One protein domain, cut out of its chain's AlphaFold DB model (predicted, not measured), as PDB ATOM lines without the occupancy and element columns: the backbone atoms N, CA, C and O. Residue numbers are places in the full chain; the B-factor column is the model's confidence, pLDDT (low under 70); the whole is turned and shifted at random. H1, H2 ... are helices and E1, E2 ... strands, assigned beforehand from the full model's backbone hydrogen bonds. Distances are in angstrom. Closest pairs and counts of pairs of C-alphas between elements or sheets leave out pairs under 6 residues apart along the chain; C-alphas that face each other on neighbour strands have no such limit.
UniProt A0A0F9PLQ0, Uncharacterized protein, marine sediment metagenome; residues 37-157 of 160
ATOM      1  N   SER A  37     193.437 120.115 104.250       88.81
ATOM      2  CA  SER A  37     193.211 121.554 104.425       88.81
ATOM      3  C   SER A  37     194.453 122.397 104.164       88.81
ATOM      4  O   SER A  37     195.553 122.042 104.576       88.81
ATOM      5  N   ILE A  38     194.314 123.472 103.383       91.19
ATOM      6  CA  ILE A  38     195.424 124.337 102.958       91.19
ATOM      7  C   ILE A  38     195.480 125.446 103.984       91.19
ATOM      8  O   ILE A  38     194.444 126.037 104.279       91.19
ATOM      9  N   GLY A  39     196.668 125.750 104.492       92.06
ATOM     10  CA  GLY A  39     196.901 126.854 105.410       92.06
ATOM     11  C   GLY A  39     197.829 127.911 104.825       92.06
ATOM     12  O   GLY A  39     198.769 127.582 104.105       92.06
ATOM     13  N   VAL A  40     197.625 129.172 105.199       94.69
ATOM     14  CA  VAL A  40     198.626 130.233 105.002       94.69
ATOM     15  C   VAL A  40     199.088 130.741 106.363       94.69
ATOM     16  O   VAL A  40     198.271 131.005 107.242       94.69
ATOM     17  N   VAL A  41     200.401 130.865 106.551       95.44
ATOM     18  CA  VAL A  41     201.006 131.301 107.821       95.44
ATOM     19  C   VAL A  41     202.083 132.351 107.602       95.44
ATOM     20  O   VAL A  41     202.668 132.447 106.529       95.44
ATOM     21  N   ALA A  42     202.393 133.100 108.655       95.12
ATOM     22  CA  ALA A  42     203.491 134.057 108.684       95.12
ATOM     23  C   ALA A  42     204.279 133.925 110.005       95.12
ATOM     24  O   ALA A  42     203.719 133.462 111.008       95.12
ATOM     25  N   PRO A  43     205.584 134.258 110.043       93.81
ATOM     26  CA  PRO A  43     206.353 134.220 111.275       93.81
ATOM     27  C   PRO A  43     205.920 135.342 112.225       93.81
ATOM     28  O   PRO A  43     205.242 136.304 111.859       93.81
ATOM     29  N   LYS A  44     206.330 135.222 113.488       91.56
ATOM     30  CA  LYS A  44     206.055 136.248 114.496       91.56
ATOM     31  C   LYS A  44     206.637 137.596 114.055       91.56
ATOM     32  O   LYS A  44     207.769 137.642 113.584       91.56
ATOM     33  N   HIS A  45     205.882 138.674 114.271       90.88
ATOM     34  CA  HIS A  45     206.246 140.047 113.888       90.88
ATOM     35  C   HIS A  45     206.322 140.309 112.373       90.88
ATOM     36  O   HIS A  45     206.808 141.361 111.966       90.88
ATOM     37  N   TYR A  46     205.821 139.390 111.547       94.50
ATOM     38  CA  TYR A  46     205.661 139.588 110.111       94.50
ATOM     39  C   TYR A  46     204.183 139.488 109.750       94.50
ATOM     40  O   TYR A  46     203.714 138.479 109.234       94.50
ATOM     41  N   ASP A  47     203.430 140.529 110.088       94.75
ATOM     42  CA  ASP A  47     202.013 140.575 109.758       94.75
ATOM     43  C   ASP A  47     201.855 140.860 108.263       94.75
ATOM     44  O   ASP A  47     202.540 141.723 107.694       94.75
ATOM     45  N   VAL A  48     200.922 140.156 107.630       95.94
ATOM     46  CA  VAL A  48     200.631 140.297 106.205       95.94
ATOM     47  C   VAL A  48     199.128 140.315 105.949       95.94
ATOM     48  O   VAL A  48     198.336 139.774 106.718       95.94
ATOM     49  N   TRP A  49     198.721 140.932 104.845       96.12
ATOM     50  CA  TRP A  49     197.355 140.853 104.334       96.12
ATOM     51  C   TRP A  49     197.356 140.132 102.992       96.12
ATOM     52  O   TRP A  49     197.872 140.653 102.008       96.12
ATOM     53  N   VAL A  50     196.791 138.929 102.964       95.62
ATOM     54  CA  VAL A  50     196.653 138.096 101.769       95.62
ATOM     55  C   VAL A  50     195.366 138.490 101.051       95.62
ATOM     56  O   VAL A  50     194.265 138.125 101.477       95.62
ATOM     57  N   ASP A  51     195.501 139.260  99.973       94.00
ATOM     58  CA  ASP A  51     194.374 139.763  99.184       94.00
ATOM     59  C   ASP A  51     193.953 138.785  98.081       94.00
ATOM     60  O   ASP A  51     192.774 138.724  97.722       94.00
ATOM     61  N   LYS A  52     194.895 137.987  97.564       94.00
ATOM     62  CA  LYS A  52     194.617 136.957  96.563       94.00
ATOM     63  C   LYS A  52     195.231 135.634  96.957       94.00
ATOM     64  O   LYS A  52     196.423 135.548  97.240       94.00
ATOM     65  N   PHE A  53     194.413 134.598  96.871       94.19
ATOM     66  CA  PHE A  53     194.883 133.233  96.954       94.19
ATOM     67  C   PHE A  53     194.037 132.354  96.038       94.19
ATOM     68  O   PHE A  53     192.844 132.148  96.281       94.19
ATOM     69  N   PHE A  54     194.656 131.929  94.943       93.38
ATOM     70  CA  PHE A  54     194.088 131.022  93.959       93.38
ATOM     71  C   PHE A  54     194.777 129.678  94.084       93.38
ATOM     72  O   PHE A  54     195.992 129.614  94.288       93.38
ATOM     73  N   VAL A  55     193.981 128.632  93.940       92.19
ATOM     74  CA  VAL A  55     194.425 127.252  94.025       92.19
ATOM     75  C   VAL A  55     193.813 126.500  92.857       92.19
ATOM     76  O   VAL A  55     192.610 126.623  92.618       92.19
ATOM     77  N   GLU A  56     194.636 125.747  92.137       91.75
ATOM     78  CA  GLU A  56     194.223 124.989  90.960       91.75
ATOM     79  C   GLU A  56     194.801 123.571  91.007       91.75
ATOM     80  O   GLU A  56     195.982 123.369  91.296       91.75
ATOM     81  N   SER A  57     193.954 122.588  90.716       88.31
ATOM     82  CA  SER A  57     194.333 121.223  90.361       88.31
ATOM     83  C   SER A  57     194.185 121.090  88.847       88.31
ATOM     84  O   SER A  57     193.070 121.167  88.329       88.31
ATOM     85  N   LEU A  58     195.308 120.960  88.135       85.19
ATOM     86  CA  LEU A  58     195.302 120.918  86.672       85.19
ATOM     87  C   LEU A  58     194.824 119.555  86.156       85.19
ATOM     88  O   LEU A  58     194.157 119.499  85.127       85.19
ATOM     89  N   SER A  59     195.139 118.472  86.873       82.38
ATOM     90  CA  SER A  59     194.711 117.103  86.561       82.38
ATOM     91  C   SER A  59     193.194 116.927  86.563       82.38
ATOM     92  O   SER A  59     192.665 116.270  85.668       82.38
ATOM     93  N   GLU A  60     192.496 117.537  87.521       81.81
ATOM     94  CA  GLU A  60     191.034 117.446  87.639       81.81
ATOM     95  C   GLU A  60     190.292 118.671  87.065       81.81
ATOM     96  O   GLU A  60     189.065 118.713  87.116       81.81
ATOM     97  N   ASP A  61     191.005 119.669  86.524       83.62
ATOM     98  CA  ASP A  61     190.441 120.937  86.015       83.62
ATOM     99  C   ASP A  61     189.558 121.668  87.056       83.62
ATOM    100  O   ASP A  61     188.483 122.201  86.766       83.62
ATOM    101  N   ILE A  62     190.007 121.675  88.319       85.50
ATOM    102  CA  ILE A  62     189.303 122.300  89.449       85.50
ATOM    103  C   ILE A  62     190.116 123.488  89.964       85.50
ATOM    104  O   ILE A  62     191.254 123.333  90.400       85.50
ATOM    105  N   GLY A  63     189.499 124.671  90.004       85.69
ATOM    106  CA  GLY A  63     190.100 125.886  90.554       85.69
ATOM    107  C   GLY A  63     189.187 126.603  91.544       85.69
ATOM    108  O   GLY A  63     187.975 126.701  91.341       85.69
ATOM    109  N   TRP A  64     189.761 127.142  92.618       86.50
ATOM    110  CA  TRP A  64     189.025 127.940  93.599       86.50
ATOM    111  C   TRP A  64     189.841 129.116  94.137       86.50
ATOM    112  O   TRP A  64     191.058 129.210  93.989       86.50
ATOM    113  N   ARG A  65     189.129 130.058  94.765       86.56
ATOM    114  CA  ARG A  65     189.714 131.224  95.431       86.56
ATOM    115  C   ARG A  65     189.415 131.164  96.913       86.56
ATOM    116  O   ARG A  65     188.257 131.008  97.292       86.56
ATOM    117  N   ALA A  66     190.436 131.368  97.729       81.31
ATOM    118  CA  ALA A  66     190.324 131.366  99.179       81.31
ATOM    119  C   ALA A  66     190.985 132.628  99.752       81.31
ATOM    120  O   ALA A  66     192.090 132.542 100.277       81.31
ATOM    121  N   PRO A  67     190.370 133.823  99.632       76.75
ATOM    122  CA  PRO A  67     190.947 135.028 100.219       76.75
ATOM    123  C   PRO A  67     191.107 134.834 101.733       76.75
ATOM    124  O   PRO A  67     190.123 134.666 102.449       76.75
ATOM    125  N   ILE A  68     192.354 134.830 102.201       88.88
ATOM    126  CA  ILE A  68     192.691 134.496 103.590       88.88
ATOM    127  C   ILE A  68     192.542 135.714 104.510       88.88
ATOM    128  O   ILE A  68     192.117 135.582 105.657       88.88
ATOM    129  N   GLY A  69     192.856 136.916 104.016       92.38
ATOM    130  CA  GLY A  69     192.823 138.132 104.823       92.38
ATOM    131  C   GLY A  69     194.101 138.329 105.637       92.38
ATOM    132  O   GLY A  69     195.203 138.115 105.135       92.38
ATOM    133  N   ILE A  70     193.974 138.845 106.862       92.88
ATOM    134  CA  ILE A  70     195.136 139.144 107.706       92.88
ATOM    135  C   ILE A  70     195.710 137.838 108.245       92.88
ATOM    136  O   ILE A  70     195.027 137.096 108.949       92.88
ATOM    137  N   VAL A  71     196.984 137.600 107.958       93.50
ATOM    138  CA  VAL A  71     197.766 136.515 108.535       93.50
ATOM    139  C   VAL A  71     198.831 137.151 109.408       93.50
ATOM    140  O   VAL A  71     199.658 137.939 108.957       93.50
ATOM    141  N   SER A  72     198.785 136.811 110.683       89.81
ATOM    142  CA  SER A  72     199.863 137.080 111.628       89.81
ATOM    143  C   SER A  72     200.353 135.740 112.162       89.81
ATOM    144  O   SER A  72     199.852 134.697 111.746       89.81
ATOM    145  N   CYS A  73     201.349 135.778 113.043       85.31
ATOM    146  CA  CYS A  73     201.914 134.628 113.752       85.31
ATOM    147  C   CYS A  73     200.955 133.416 113.876       85.31
ATOM    148  O   CYS A  73     199.804 133.579 114.267       85.31
ATOM    149  N   CYS A  74     201.393 132.176 113.663       86.25
ATOM    150  CA  CYS A  74     202.778 131.706 113.636       86.25
ATOM    151  C   CYS A  74     202.941 130.547 112.649       86.25
ATOM    152  O   CYS A  74     201.973 129.878 112.301       86.25
ATOM    153  N   TRP A  75     204.183 130.216 112.297       87.00
ATOM    154  CA  TRP A  75     204.468 129.010 111.510       87.00
ATOM    155  C   TRP A  75     204.038 127.707 112.192       87.00
ATOM    156  O   TRP A  75     203.806 126.723 111.500       87.00
ATOM    157  N   GLN A  76     203.898 127.686 113.525       83.19
ATOM    158  CA  GLN A  76     203.438 126.490 114.235       83.19
ATOM    159  C   GLN A  76     202.026 126.042 113.854       83.19
ATOM    160  O   GLN A  76     201.772 124.844 113.916       83.19
ATOM    161  N   LYS A  77     201.094 126.960 113.560       78.31
ATOM    162  CA  LYS A  77     199.691 126.613 113.292       78.31
ATOM    163  C   LYS A  77     199.040 127.639 112.355       78.31
ATOM    164  O   LYS A  77     199.124 128.836 112.632       78.31
ATOM    165  N   PRO A  78     198.325 127.203 111.303       72.81
ATOM    166  CA  PRO A  78     197.476 128.085 110.507       72.81
ATOM    167  C   PRO A  78     196.214 128.476 111.289       72.81
ATOM    168  O   PRO A  78     195.194 127.793 111.249       72.81
ATOM    169  N   PHE A  79     196.286 129.580 112.039       68.00
ATOM    170  CA  PHE A  79     195.191 130.097 112.870       68.00
ATOM    171  C   PHE A  79     194.021 130.621 112.027       68.00
ATOM    172  O   PHE A  79     193.974 131.797 111.676       68.00
ATOM    173  N   GLY A  80     193.064 129.756 111.682       65.94
ATOM    174  CA  GLY A  80     191.840 130.140 110.960       65.94
ATOM    175  C   GLY A  80     192.053 130.542 109.493       65.94
ATOM    176  O   GLY A  80     191.088 130.655 108.745       65.94
ATOM    177  N   ALA A  81     193.305 130.682 109.063       78.19
ATOM    178  CA  ALA A  81     193.733 130.907 107.690       78.19
ATOM    179  C   ALA A  81     193.766 129.589 106.900       78.19
ATOM    180  O   ALA A  81     194.809 129.219 106.358       78.19
ATOM    181  N   MET A  82     192.649 128.850 106.907       81.69
ATOM    182  CA  MET A  82     192.554 127.513 106.322       81.69
ATOM    183  C   MET A  82     191.377 127.365 105.358       81.69
ATOM    184  O   MET A  82     190.319 127.952 105.571       81.69
ATOM    185  N   ALA A  83     191.545 126.517 104.346       82.25
ATOM    186  CA  ALA A  83     190.475 126.080 103.456       82.25
ATOM    187  C   ALA A  83     190.551 124.567 103.242       82.25
ATOM    188  O   ALA A  83     191.632 124.035 102.996       82.25
ATOM    189  N   ASP A  84     189.414 123.883 103.319       82.56
ATOM    190  CA  ASP A  84     189.340 122.457 102.992       82.56
ATOM    191  C   ASP A  84     189.361 122.266 101.472       82.56
ATOM    192  O   ASP A  84     188.862 123.114 100.725       82.56
ATOM    193  N   TRP A  85     189.912 121.145 101.006       78.25
ATOM    194  CA  TRP A  85     189.938 120.814  99.583       78.25
ATOM    195  C   TRP A  85     189.616 119.337  99.336       78.25
ATOM    196  O   TRP A  85     189.801 118.494 100.211       78.25
ATOM    197  N   GLN A  86     189.125 119.029  98.132       72.88
ATOM    198  CA  GLN A  86     188.750 117.662  97.737       72.88
ATOM    199  C   GLN A  86     189.832 116.977  96.894       72.88
ATOM    200  O   GLN A  86     190.105 115.797  97.097       72.88
ATOM    201  N   THR A  87     190.492 117.736  96.019       83.50
ATOM    202  CA  THR A  87     191.529 117.247  95.100       83.50
ATOM    203  C   THR A  87     192.872 117.903  95.381       83.50
ATOM    204  O   THR A  87     192.914 119.102  95.666       83.50
ATOM    205  N   MET A  88     193.963 117.137  95.274       89.69
ATOM    206  CA  MET A  88     195.317 117.663  95.409       89.69
ATOM    207  C   MET A  88     195.571 118.807  94.406       89.69
ATOM    208  O   MET A  88     195.477 118.610  93.192       89.69
ATOM    209  N   PRO A  89     195.865 120.021  94.894       90.12
ATOM    210  CA  PRO A  89     196.237 121.140  94.041       90.12
ATOM    211  C   PRO A  89     197.660 120.988  93.501       90.12
ATOM    212  O   PRO A  89     198.537 120.415  94.144       90.12
ATOM    213  N   GLU A  90     197.901 121.589  92.346       94.00
ATOM    214  CA  GLU A  90     199.193 121.566  91.658       94.00
ATOM    215  C   GLU A  90     199.792 122.963  91.538       94.00
ATOM    216  O   GLU A  90     201.015 123.115  91.527       94.00
ATOM    217  N   VAL A  91     198.937 123.988  91.475       94.88
ATOM    218  CA  VAL A  91     199.339 125.377  91.268       94.88
ATOM    219  C   VAL A  91     198.677 126.288  92.296       94.88
ATOM    220  O   VAL A  91     197.489 126.174  92.602       94.88
ATOM    221  N   PHE A  92     199.460 127.236  92.804       95.06
ATOM    222  CA  PHE A  92     199.022 128.274  93.726       95.06
ATOM    223  C   PHE A  92     199.472 129.636  93.225       95.06
ATOM    224  O   PHE A  92     200.655 129.839  92.956       95.06
ATOM    225  N   LEU A  93     198.559 130.601  93.190       96.12
ATOM    226  CA  LEU A  93     198.907 132.012  93.065       96.12
ATOM    227  C   LEU A  93     198.537 132.709  94.366       96.12
ATOM    228  O   LEU A  93     197.360 132.789  94.722       96.12
ATOM    229  N   ILE A  94     199.536 133.242  95.059       96.62
ATOM    230  CA  ILE A  94     199.344 133.981  96.302       96.62
ATOM    231  C   ILE A  94     199.912 135.386  96.176       96.62
ATOM    232  O   ILE A  94     201.034 135.581  95.713       96.62
ATOM    233  N   ARG A  95     199.132 136.372  96.611       97.31
ATOM    234  CA  ARG A  95     199.548 137.766  96.722       97.31
ATOM    235  C   ARG A  95     199.278 138.256  98.132       97.31
ATOM    236  O   ARG A  95     198.225 137.968  98.705       97.31
ATOM    237  N   TRP A  96     200.240 138.981  98.686       97.31
ATOM    238  CA  TRP A  96     200.112 139.552 100.014       97.31
ATOM    239  C   TRP A  96     200.804 140.900 100.126       97.31
ATOM    240  O   TRP A  96     201.822 141.158  99.487       97.31
ATOM    241  N   PHE A  97     200.262 141.759 100.981       97.75
ATOM    242  CA  PHE A  97     200.914 142.976 101.435       97.75
ATOM    243  C   PHE A  97     201.647 142.707 102.751       97.75
ATOM    244  O   PHE A  97     201.035 142.246 103.713       97.75
ATOM    245  N   SER A  98     202.945 142.996 102.802       97.31
ATOM    246  CA  SER A  98     203.768 142.927 104.011       97.31
ATOM    247  C   SER A  98     203.656 144.231 104.794       97.31
ATOM    248  O   SER A  98     204.070 145.284 104.308       97.31
ATOM    249  N   PHE A  99     203.125 144.181 106.022       96.56
ATOM    250  CA  PHE A  99     203.056 145.370 106.878       96.56
ATOM    251  C   PHE A  99     204.439 145.782 107.398       96.56
ATOM    252  O   PHE A  99     204.678 146.969 107.616       96.56
ATOM    253  N   ALA A 100     205.363 144.834 107.563       95.56
ATOM    254  CA  ALA A 100     206.724 145.126 108.010       95.56
ATOM    255  C   ALA A 100     207.550 145.845 106.928       95.56
ATOM    256  O   ALA A 100     208.318 146.751 107.239       95.56
ATOM    257  N   GLU A 101     207.375 145.461 105.662       97.19
ATOM    258  CA  GLU A 101     208.164 145.984 104.535       97.19
ATOM    259  C   GLU A 101     207.412 147.034 103.709       97.19
ATOM    260  O   GLU A 101     207.998 147.651 102.826       97.19
ATOM    261  N   GLN A 102     206.125 147.256 104.003       97.38
ATOM    262  CA  GLN A 102     205.261 148.234 103.333       97.38
ATOM    263  C   GLN A 102     205.173 148.033 101.810       97.38
ATOM    264  O   GLN A 102     205.072 148.994 101.046       97.38
ATOM    265  N   GLN A 103     205.180 146.778 101.356       97.75
ATOM    266  CA  GLN A 103     205.073 146.441  99.936       97.75
ATOM    267  C   GLN A 103     204.292 145.153  99.683       97.75
ATOM    268  O   GLN A 103     204.080 144.344 100.585       97.75
ATOM    269  N   SER A 104     203.842 144.980  98.436       98.06
ATOM    270  CA  SER A 104     203.156 143.763  97.993       98.06
ATOM    271  C   SER A 104     204.124 142.784  97.345       98.06
ATOM    272  O   SER A 104     204.997 143.189  96.581       98.06
ATOM    273  N   TYR A 105     203.887 141.502  97.584       98.38
ATOM    274  CA  TYR A 105     204.538 140.386  96.918       98.38
ATOM    275  C   TYR A 105     203.498 139.521  96.225       98.38
ATOM    276  O   TYR A 105     202.333 139.490  96.621       98.38
ATOM    277  N   GLU A 106     203.936 138.810  95.196       97.88
ATOM    278  CA  GLU A 106     203.138 137.830  94.475       97.88
ATOM    279  C   GLU A 106     204.035 136.643  94.128       97.88
ATOM    280  O   GLU A 106     205.181 136.827  93.716       97.88
ATOM    281  N   ALA A 107     203.522 135.435  94.325       97.69
ATOM    282  CA  ALA A 107     204.222 134.201  94.019       97.69
ATOM    283  C   ALA A 107     203.280 133.239  93.293       97.69
ATOM    284  O   ALA A 107     202.164 132.985  93.753       97.69
ATOM    285  N   LEU A 108     203.764 132.702  92.173       97.06
ATOM    286  CA  LEU A 108     203.184 131.552  91.492       97.06
ATOM    287  C   LEU A 108     204.017 130.329  91.870       97.06
ATOM    288  O   LEU A 108     205.219 130.294  91.610       97.06
ATOM    289  N   ILE A 109     203.388 129.354  92.510       96.31
ATOM    290  CA  ILE A 109     204.031 128.139  93.002       96.31
ATOM    291  C   ILE A 109     203.414 126.961  92.267       96.31
ATOM    292  O   ILE A 109     202.198 126.796  92.291       96.31
ATOM    293  N   GLN A 110     204.255 126.138  91.653       95.94
ATOM    294  CA  GLN A 110     203.861 124.864  91.067       95.94
ATOM    295  C   GLN A 110     204.527 123.742  91.859       95.94
ATOM    296  O   GLN A 110     205.738 123.777  92.084       95.94
ATOM    297  N   LEU A 111     203.743 122.768  92.313       94.00
ATOM    298  CA  LEU A 111     204.277 121.591  92.988       94.00
ATOM    299  C   LEU A 111     204.869 120.635  91.955       94.00
ATOM    300  O   LEU A 111     204.205 120.256  90.996       94.00
ATOM    301  N   GLU A 112     206.119 120.227  92.168       90.19
ATOM    302  CA  GLU A 112     206.823 119.324  91.251       90.19
ATOM    303  C   GLU A 112     206.298 117.882  91.318       90.19
ATOM    304  O   GLU A 112     206.329 117.163  90.323       90.19
ATOM    305  N   SER A 113     205.831 117.436  92.488       91.12
ATOM    306  CA  SER A 113     205.358 116.058  92.703       91.12
ATOM    307  C   SER A 113     204.128 116.013  93.626       91.12
ATOM    308  O   SER A 113     204.245 115.599  94.782       91.12
ATOM    309  N   PRO A 114     202.949 116.468  93.150       91.69
ATOM    310  CA  PRO A 114     201.712 116.519  93.937       91.69
ATOM    311  C   PRO A 114     201.315 115.160  94.534       91.69
ATOM    312  O   PRO A 114     201.026 115.092  95.727       91.69
ATOM    313  N   ASP A 115     201.398 114.082  93.749       90.69
ATOM    314  CA  ASP A 115     201.014 112.728  94.178       90.69
ATOM    315  C   ASP A 115     201.897 112.210  95.323       90.69
ATOM    316  O   ASP A 115     201.411 111.663  96.313       90.69
ATOM    317  N   GLU A 116     203.215 112.426  95.240       93.19
ATOM    318  CA  GLU A 116     204.140 112.031  96.309       93.19
ATOM    319  C   GLU A 116     203.885 112.812  97.601       93.19
ATOM    320  O   GLU A 116     204.024 112.274  98.703       93.19
ATOM    321  N   ILE A 117     203.527 114.093  97.478       93.00
ATOM    322  CA  ILE A 117     203.139 114.918  98.622       93.00
ATOM    323  C   ILE A 117     201.840 114.374  99.219       93.00
ATOM    324  O   ILE A 117     201.777 114.199 100.434       93.00
ATOM    325  N   GLU A 118     200.842 114.051  98.395       89.56
ATOM    326  CA  GLU A 118     199.570 113.490  98.849       89.56
ATOM    327  C   GLU A 118     199.759 112.168  99.610       89.56
ATOM    328  O   GLU A 118     199.133 111.969 100.654       89.56
ATOM    329  N   GLU A 119     200.652 111.289  99.152       90.62
ATOM    330  CA  GLU A 119     200.997 110.065  99.883       90.62
ATOM    331  C   GLU A 119     201.686 110.373 101.219       90.62
ATOM    332  O   GLU A 119     201.290 109.843 102.260       90.62
ATOM    333  N   LYS A 120     202.643 111.310 101.246       91.94
ATOM    334  CA  LYS A 120     203.298 111.738 102.499       91.94
ATOM    335  C   LYS A 120     202.334 112.380 103.495       91.94
ATOM    336  O   LYS A 120     202.557 112.286 104.705       91.94
ATOM    337  N   MET A 121     201.267 113.023 103.021       90.50
ATOM    338  CA  MET A 121     200.225 113.590 103.882       90.50
ATOM    339  C   MET A 121     199.438 112.514 104.642       90.50
ATOM    340  O   MET A 121     198.955 112.784 105.742       90.50
ATOM    341  N   LYS A 122     199.338 111.290 104.104       87.88
ATOM    342  CA  LYS A 122     198.658 110.152 104.755       87.88
ATOM    343  C   LYS A 122     199.493 109.532 105.880       87.88
ATOM    344  O   LYS A 122     198.945 108.882 106.771       87.88
ATOM    345  N   GLU A 123     200.810 109.744 105.873       89.88
ATOM    346  CA  GLU A 123     201.714 109.212 106.894       89.88
ATOM    347  C   GLU A 123     201.411 109.797 108.281       89.88
ATOM    348  O   GLU A 123     201.359 111.018 108.471       89.88
ATOM    349  N   ILE A 124     201.263 108.910 109.268       89.75
ATOM    350  CA  ILE A 124     201.059 109.290 110.666       89.75
ATOM    351  C   ILE A 124     202.364 109.851 111.238       89.75
ATOM    352  O   ILE A 124     203.416 109.220 111.147       89.75
ATOM    353  N   ALA A 125     202.272 111.011 111.882       90.19
ATOM    354  CA  ALA A 125     203.364 111.625 112.622       90.19
ATOM    355  C   ALA A 125     202.889 112.079 114.016       90.19
ATOM    356  O   ALA A 125     201.751 112.552 114.146       90.19
ATOM    357  N   PRO A 126     203.734 111.946 115.056       90.12
ATOM    358  CA  PRO A 126     203.443 112.488 116.374       90.12
ATOM    359  C   PRO A 126     203.607 114.011 116.377       90.12
ATOM    360  O   PRO A 126     204.570 114.546 115.825       90.12
ATOM    361  N   PHE A 127     202.699 114.714 117.047       87.31
ATOM    362  CA  PHE A 127     202.793 116.154 117.277       87.31
ATOM    363  C   PHE A 127     202.226 116.524 118.649       87.31
ATOM    364  O   PHE A 127     201.384 115.817 119.203       87.31
ATOM    365  N   GLU A 128     202.693 117.640 119.207       85.38
ATOM    366  CA  GLU A 128     202.164 118.154 120.469       85.38
ATOM    367  C   GLU A 128     200.829 118.873 120.237       85.38
ATOM    368  O   GLU A 128     200.730 119.825 119.455       85.38
ATOM    369  N   SER A 129     199.797 118.432 120.951       83.44
ATOM    370  CA  SER A 129     198.471 119.035 120.970       83.44
ATOM    371  C   SER A 129     198.006 119.171 122.414       83.44
ATOM    372  O   SER A 129     197.911 118.180 123.127       83.44
ATOM    373  N   TYR A 130     197.739 120.399 122.866       81.88
ATOM    374  CA  TYR A 130     197.286 120.686 124.237       81.88
ATOM    375  C   TYR A 130     198.151 120.063 125.357       81.88
ATOM    376  O   TYR A 130     197.640 119.718 126.418       81.88
ATOM    377  N   GLY A 131     199.468 119.950 125.141       83.75
ATOM    378  CA  GLY A 131     200.407 119.361 126.105       83.75
ATOM    379  C   GLY A 131     200.463 117.828 126.096       83.75
ATOM    380  O   GLY A 131     201.190 117.245 126.897       83.75
ATOM    381  N   GLU A 132     199.738 117.175 125.188       86.31
ATOM    382  CA  GLU A 132     199.793 115.732 124.956       86.31
ATOM    383  C   GLU A 132     200.382 115.425 123.574       86.31
ATOM    384  O   GLU A 132     200.287 116.225 122.640       86.31
ATOM    385  N   ILE A 133     200.997 114.249 123.427       88.75
ATOM    386  CA  ILE A 133     201.452 113.765 122.122       88.75
ATOM    387  C   ILE A 133     200.269 113.086 121.437       88.75
ATOM    388  O   ILE A 133     199.773 112.062 121.907       88.75
ATOM    389  N   ALA A 134     199.837 113.649 120.315       86.81
ATOM    390  CA  ALA A 134     198.821 113.073 119.453       86.81
ATOM    391  C   ALA A 134     199.462 112.499 118.187       86.81
ATOM    392  O   ALA A 134     200.410 113.061 117.644       86.81
ATOM    393  N   GLU A 135     198.907 111.400 117.681       89.38
ATOM    394  CA  GLU A 135     199.326 110.784 116.420       89.38
ATOM    395  C   GLU A 135     198.221 110.943 115.376       89.38
ATOM    396  O   GLU A 135     197.090 110.462 115.549       89.38
ATOM    397  N   ARG A 136     198.530 111.667 114.297       87.12
ATOM    398  CA  ARG A 136     197.615 111.928 113.179       87.12
ATOM    399  C   ARG A 136     198.386 111.994 111.857       87.12
ATOM    400  O   ARG A 136     199.608 112.128 111.884       87.12
ATOM    401  N   PRO A 137     197.701 111.914 110.708       89.12
ATOM    402  CA  PRO A 137     198.305 112.238 109.420       89.12
ATOM    403  C   PRO A 137     198.750 113.701 109.345       89.12
ATOM    404  O   PRO A 137     198.297 114.542 110.130       89.12
ATOM    405  N   ARG A 138     199.620 114.007 108.381       91.12
ATOM    406  CA  ARG A 138     200.033 115.374 108.035       91.12
ATOM    407  C   ARG A 138     199.114 115.936 106.955       91.12
ATOM    408  O   ARG A 138     199.528 116.190 105.831       91.12
ATOM    409  N   ASP A 139     197.852 116.099 107.319       89.06
ATOM    410  CA  ASP A 139     196.728 116.440 106.446       89.06
ATOM    411  C   ASP A 139     196.608 117.937 106.094       89.06
ATOM    412  O   ASP A 139     195.630 118.361 105.468       89.06
ATOM    413  N   VAL A 140     197.606 118.748 106.457       90.62
ATOM    414  CA  VAL A 140     197.635 120.183 106.159       90.62
ATOM    415  C   VAL A 140     198.794 120.529 105.235       90.62
ATOM    416  O   VAL A 140     199.944 120.322 105.612       90.62
ATOM    417  N   LEU A 141     198.509 121.122 104.071       93.44
ATOM    418  CA  LEU A 141     199.521 121.744 103.207       93.44
ATOM    419  C   LEU A 141     199.606 123.235 103.534       93.44
ATOM    420  O   LEU A 141     198.606 123.945 103.473       93.44
ATOM    421  N   VAL A 142     200.786 123.726 103.889       94.31
ATOM    422  CA  VAL A 142     200.973 125.082 104.403       94.31
ATOM    423  C   VAL A 142     201.862 125.898 103.483       94.31
ATOM    424  O   VAL A 142     202.945 125.453 103.115       94.31
ATOM    425  N   LEU A 143     201.419 127.117 103.170       95.62
ATOM    426  CA  LEU A 143     202.216 128.162 102.538       95.62
ATOM    427  C   LEU A 143     202.647 129.166 103.614       95.62
ATOM    428  O   LEU A 143     201.852 129.974 104.099       95.62
ATOM    429  N   GLY A 144     203.915 129.120 104.003       96.19
ATOM    430  CA  GLY A 144     204.521 130.089 104.907       96.19
ATOM    431  C   GLY A 144     205.087 131.280 104.158       96.19
ATOM    432  O   GLY A 144     206.053 131.153 103.410       96.19
ATOM    433  N   LEU A 145     204.513 132.447 104.415       96.69
ATOM    434  CA  LEU A 145     204.967 133.728 103.898       96.69
ATOM    435  C   LEU A 145     206.086 134.260 104.791       96.69
ATOM    436  O   LEU A 145     205.895 134.438 105.995       96.69
ATOM    437  N   ALA A 146     207.252 134.513 104.209       95.69
ATOM    438  CA  ALA A 146     208.430 135.029 104.893       95.69
ATOM    439  C   ALA A 146     208.798 136.443 104.400       95.69
ATOM    440  O   ALA A 146     208.392 136.846 103.300       95.69
ATOM    441  N   PRO A 147     209.577 137.206 105.194       95.38
ATOM    442  CA  PRO A 147     210.191 138.455 104.745       95.38
ATOM    443  C   PRO A 147     210.963 138.299 103.430       95.38
ATOM    444  O   PRO A 147     211.476 137.221 103.122       95.38
ATOM    445  N   GLY A 148     211.058 139.381 102.655       96.31
ATOM    446  CA  GLY A 148     211.748 139.377 101.364       96.31
ATOM    447  C   GLY A 148     211.001 138.645 100.244       96.31
ATOM    448  O   GLY A 148     211.615 138.283  99.245       96.31
ATOM    449  N   GLY A 149     209.697 138.397 100.400       95.88
ATOM    450  CA  GLY A 149     208.870 137.805  99.343       95.88
ATOM    451  C   GLY A 149     209.006 136.289  99.187       95.88
ATOM    452  O   GLY A 149     208.599 135.743  98.167       95.88
ATOM    453  N   THR A 150     209.591 135.603 100.169       96.69
ATOM    454  CA  THR A 150     209.811 134.153 100.098       96.69
ATOM    455  C   THR A 150     208.566 133.391 100.546       96.69
ATOM    456  O   THR A 150     207.961 133.730 101.564       96.69
ATOM    457  N   VAL A 151     208.218 132.328  99.818       97.25
ATOM    458  CA  VAL A 151     207.195 131.360 100.227       97.25
ATOM    459  C   VAL A 151     207.865 130.022 100.502       97.25
ATOM    460  O   VAL A 151     208.622 129.519  99.676       97.25
ATOM    461  N   VAL A 152     207.582 129.446 101.665       96.06
ATOM    462  CA  VAL A 152     208.015 128.098 102.040       96.06
ATOM    463  C   VAL A 152     206.784 127.207 102.069       96.06
ATOM    464  O   VAL A 152     205.777 127.588 102.658       96.06
ATOM    465  N   VAL A 153     206.850 126.033 101.444       95.19
ATOM    466  CA  VAL A 153     205.725 125.090 101.393       95.19
ATOM    467  C   VAL A 153     206.085 123.814 102.141       95.19
ATOM    468  O   VAL A 153     207.165 123.262 101.936       95.19
ATOM    469  N   TRP A 154     205.201 123.348 103.024       94.75
ATOM    470  CA  TRP A 154     205.396 122.103 103.771       94.75
ATOM    471  C   TRP A 154     204.070 121.444 104.142       94.75
ATOM    472  O   TRP A 154     203.012 122.059 104.046       94.75
ATOM    473  N   ILE A 155     204.139 120.194 104.604       93.25
ATOM    474  CA  ILE A 155     203.001 119.480 105.186       93.25
ATOM    475  C   ILE A 155     203.142 119.387 106.703       93.25
ATOM    476  O   ILE A 155     204.249 119.246 107.227       93.25
ATOM    477  N   MET A 156     202.028 119.439 107.421       90.94
ATOM    478  CA  MET A 156     202.013 119.282 108.872       90.94
ATOM    479  C   MET A 156     200.718 118.640 109.358       90.94
ATOM    480  O   MET A 156     199.731 118.560 108.630       90.94
ATOM    481  N   ASN A 157     200.724 118.181 110.606       89.06
ATOM    482  CA  ASN A 157     199.512 117.741 111.282       89.06
ATOM    483  C   ASN A 157     198.581 118.926 111.530       89.06
ATOM    484  O   ASN A 157     199.038 120.018 111.888       89.06
TER     485      ASN A 157
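What this domain is: This is residues 37 to 157 of the 160 residues of an uncharacterized protein of marine sediment metagenome (UniProt A0A0F9PLQ0). Two strongly twisted sheets lie face to face as a sandwich, their strands crossed: E2, E3, E4, E6 and E7 make one layer, E5, E1, E10 and E11 the other. Helix H1 and the hairpin of E8 and E9 lie at one end, the hairpin farthest from the mean of the C-alphas. The printed part has 121 residues with eleven named strands and one named helix, H1 between E7 and E8; the class is mostly strand. The first sheet is branched and antiparallel; the second, in the order E5, E1, E10, E11, is mixed. The whole is compact, with a radius of gyration of the C-alphas of 14.4 A, but flat, spanning 41 by 40 by 20 A.

How they stand to each other: E1, residues 37 to 41, is an inner strand, parallel to E10, residues 140 to 146, with N 39 and O 141 2.8 A apart. On the other side of E1 is antiparallel E5, residues 82 to 84, with N 38 and O 83 2.8 A apart. E10 forms a hairpin with E11, residues 150 to 156, with N 142 and O 154 2.8 A apart. This sheet only just is strongly twisted, with C-alphas up to 4.2 A off its best plane. E2, residues 48 to 57, bends by 63 degrees at residue 51 and has staggered pairing. E3, residues 62 to 65, and E4, residues 69 to 71, are antiparallel to it on one side, with N 57 and O 62 2.8 A and N 50 and O 69 2.8 A apart. On the other side is antiparallel E6, residues 91 to 98, with N 54 and O 93 2.8 A apart. E6 and E7, residues 103 to 110, form a hairpin, with N 92 and O 109 2.8 A apart. The facing parts of the two sheets are 9.5 A centre to centre, their strands at 39 degrees. H1, residues 114 to 122, only grazes the sheet of E10 and E11 with residues 117 to 121; its closest C-alphas to E11 are those of Met 121 and Ile 155, 6.6 A. In H1, 4 of 5 O i to N i+4 pairs are within hydrogen-bond range. E8, residues 124 to 129, and E9, residues 132 to 137, form a hairpin, with N 129 and O 132 2.8 A apart.

Where its parts are: C-alpha 37 begins E1 at (193.211, 121.554, 104.425). E2 is 25.6 A long, E6 22.1 A, E7 23.4 A, E10 18.4 A and E11 18.9 A. E11 ends at C-alpha 156, (202.013, 119.282, 108.872).

The domain as a whole: The C-alphas farthest apart, of Asp 61 and Gly 131, are 41.3 A apart. The printed part has no cut and no long link. Mean pLDDT of the printed part is 90.4; residues 79 to 80 are under 70.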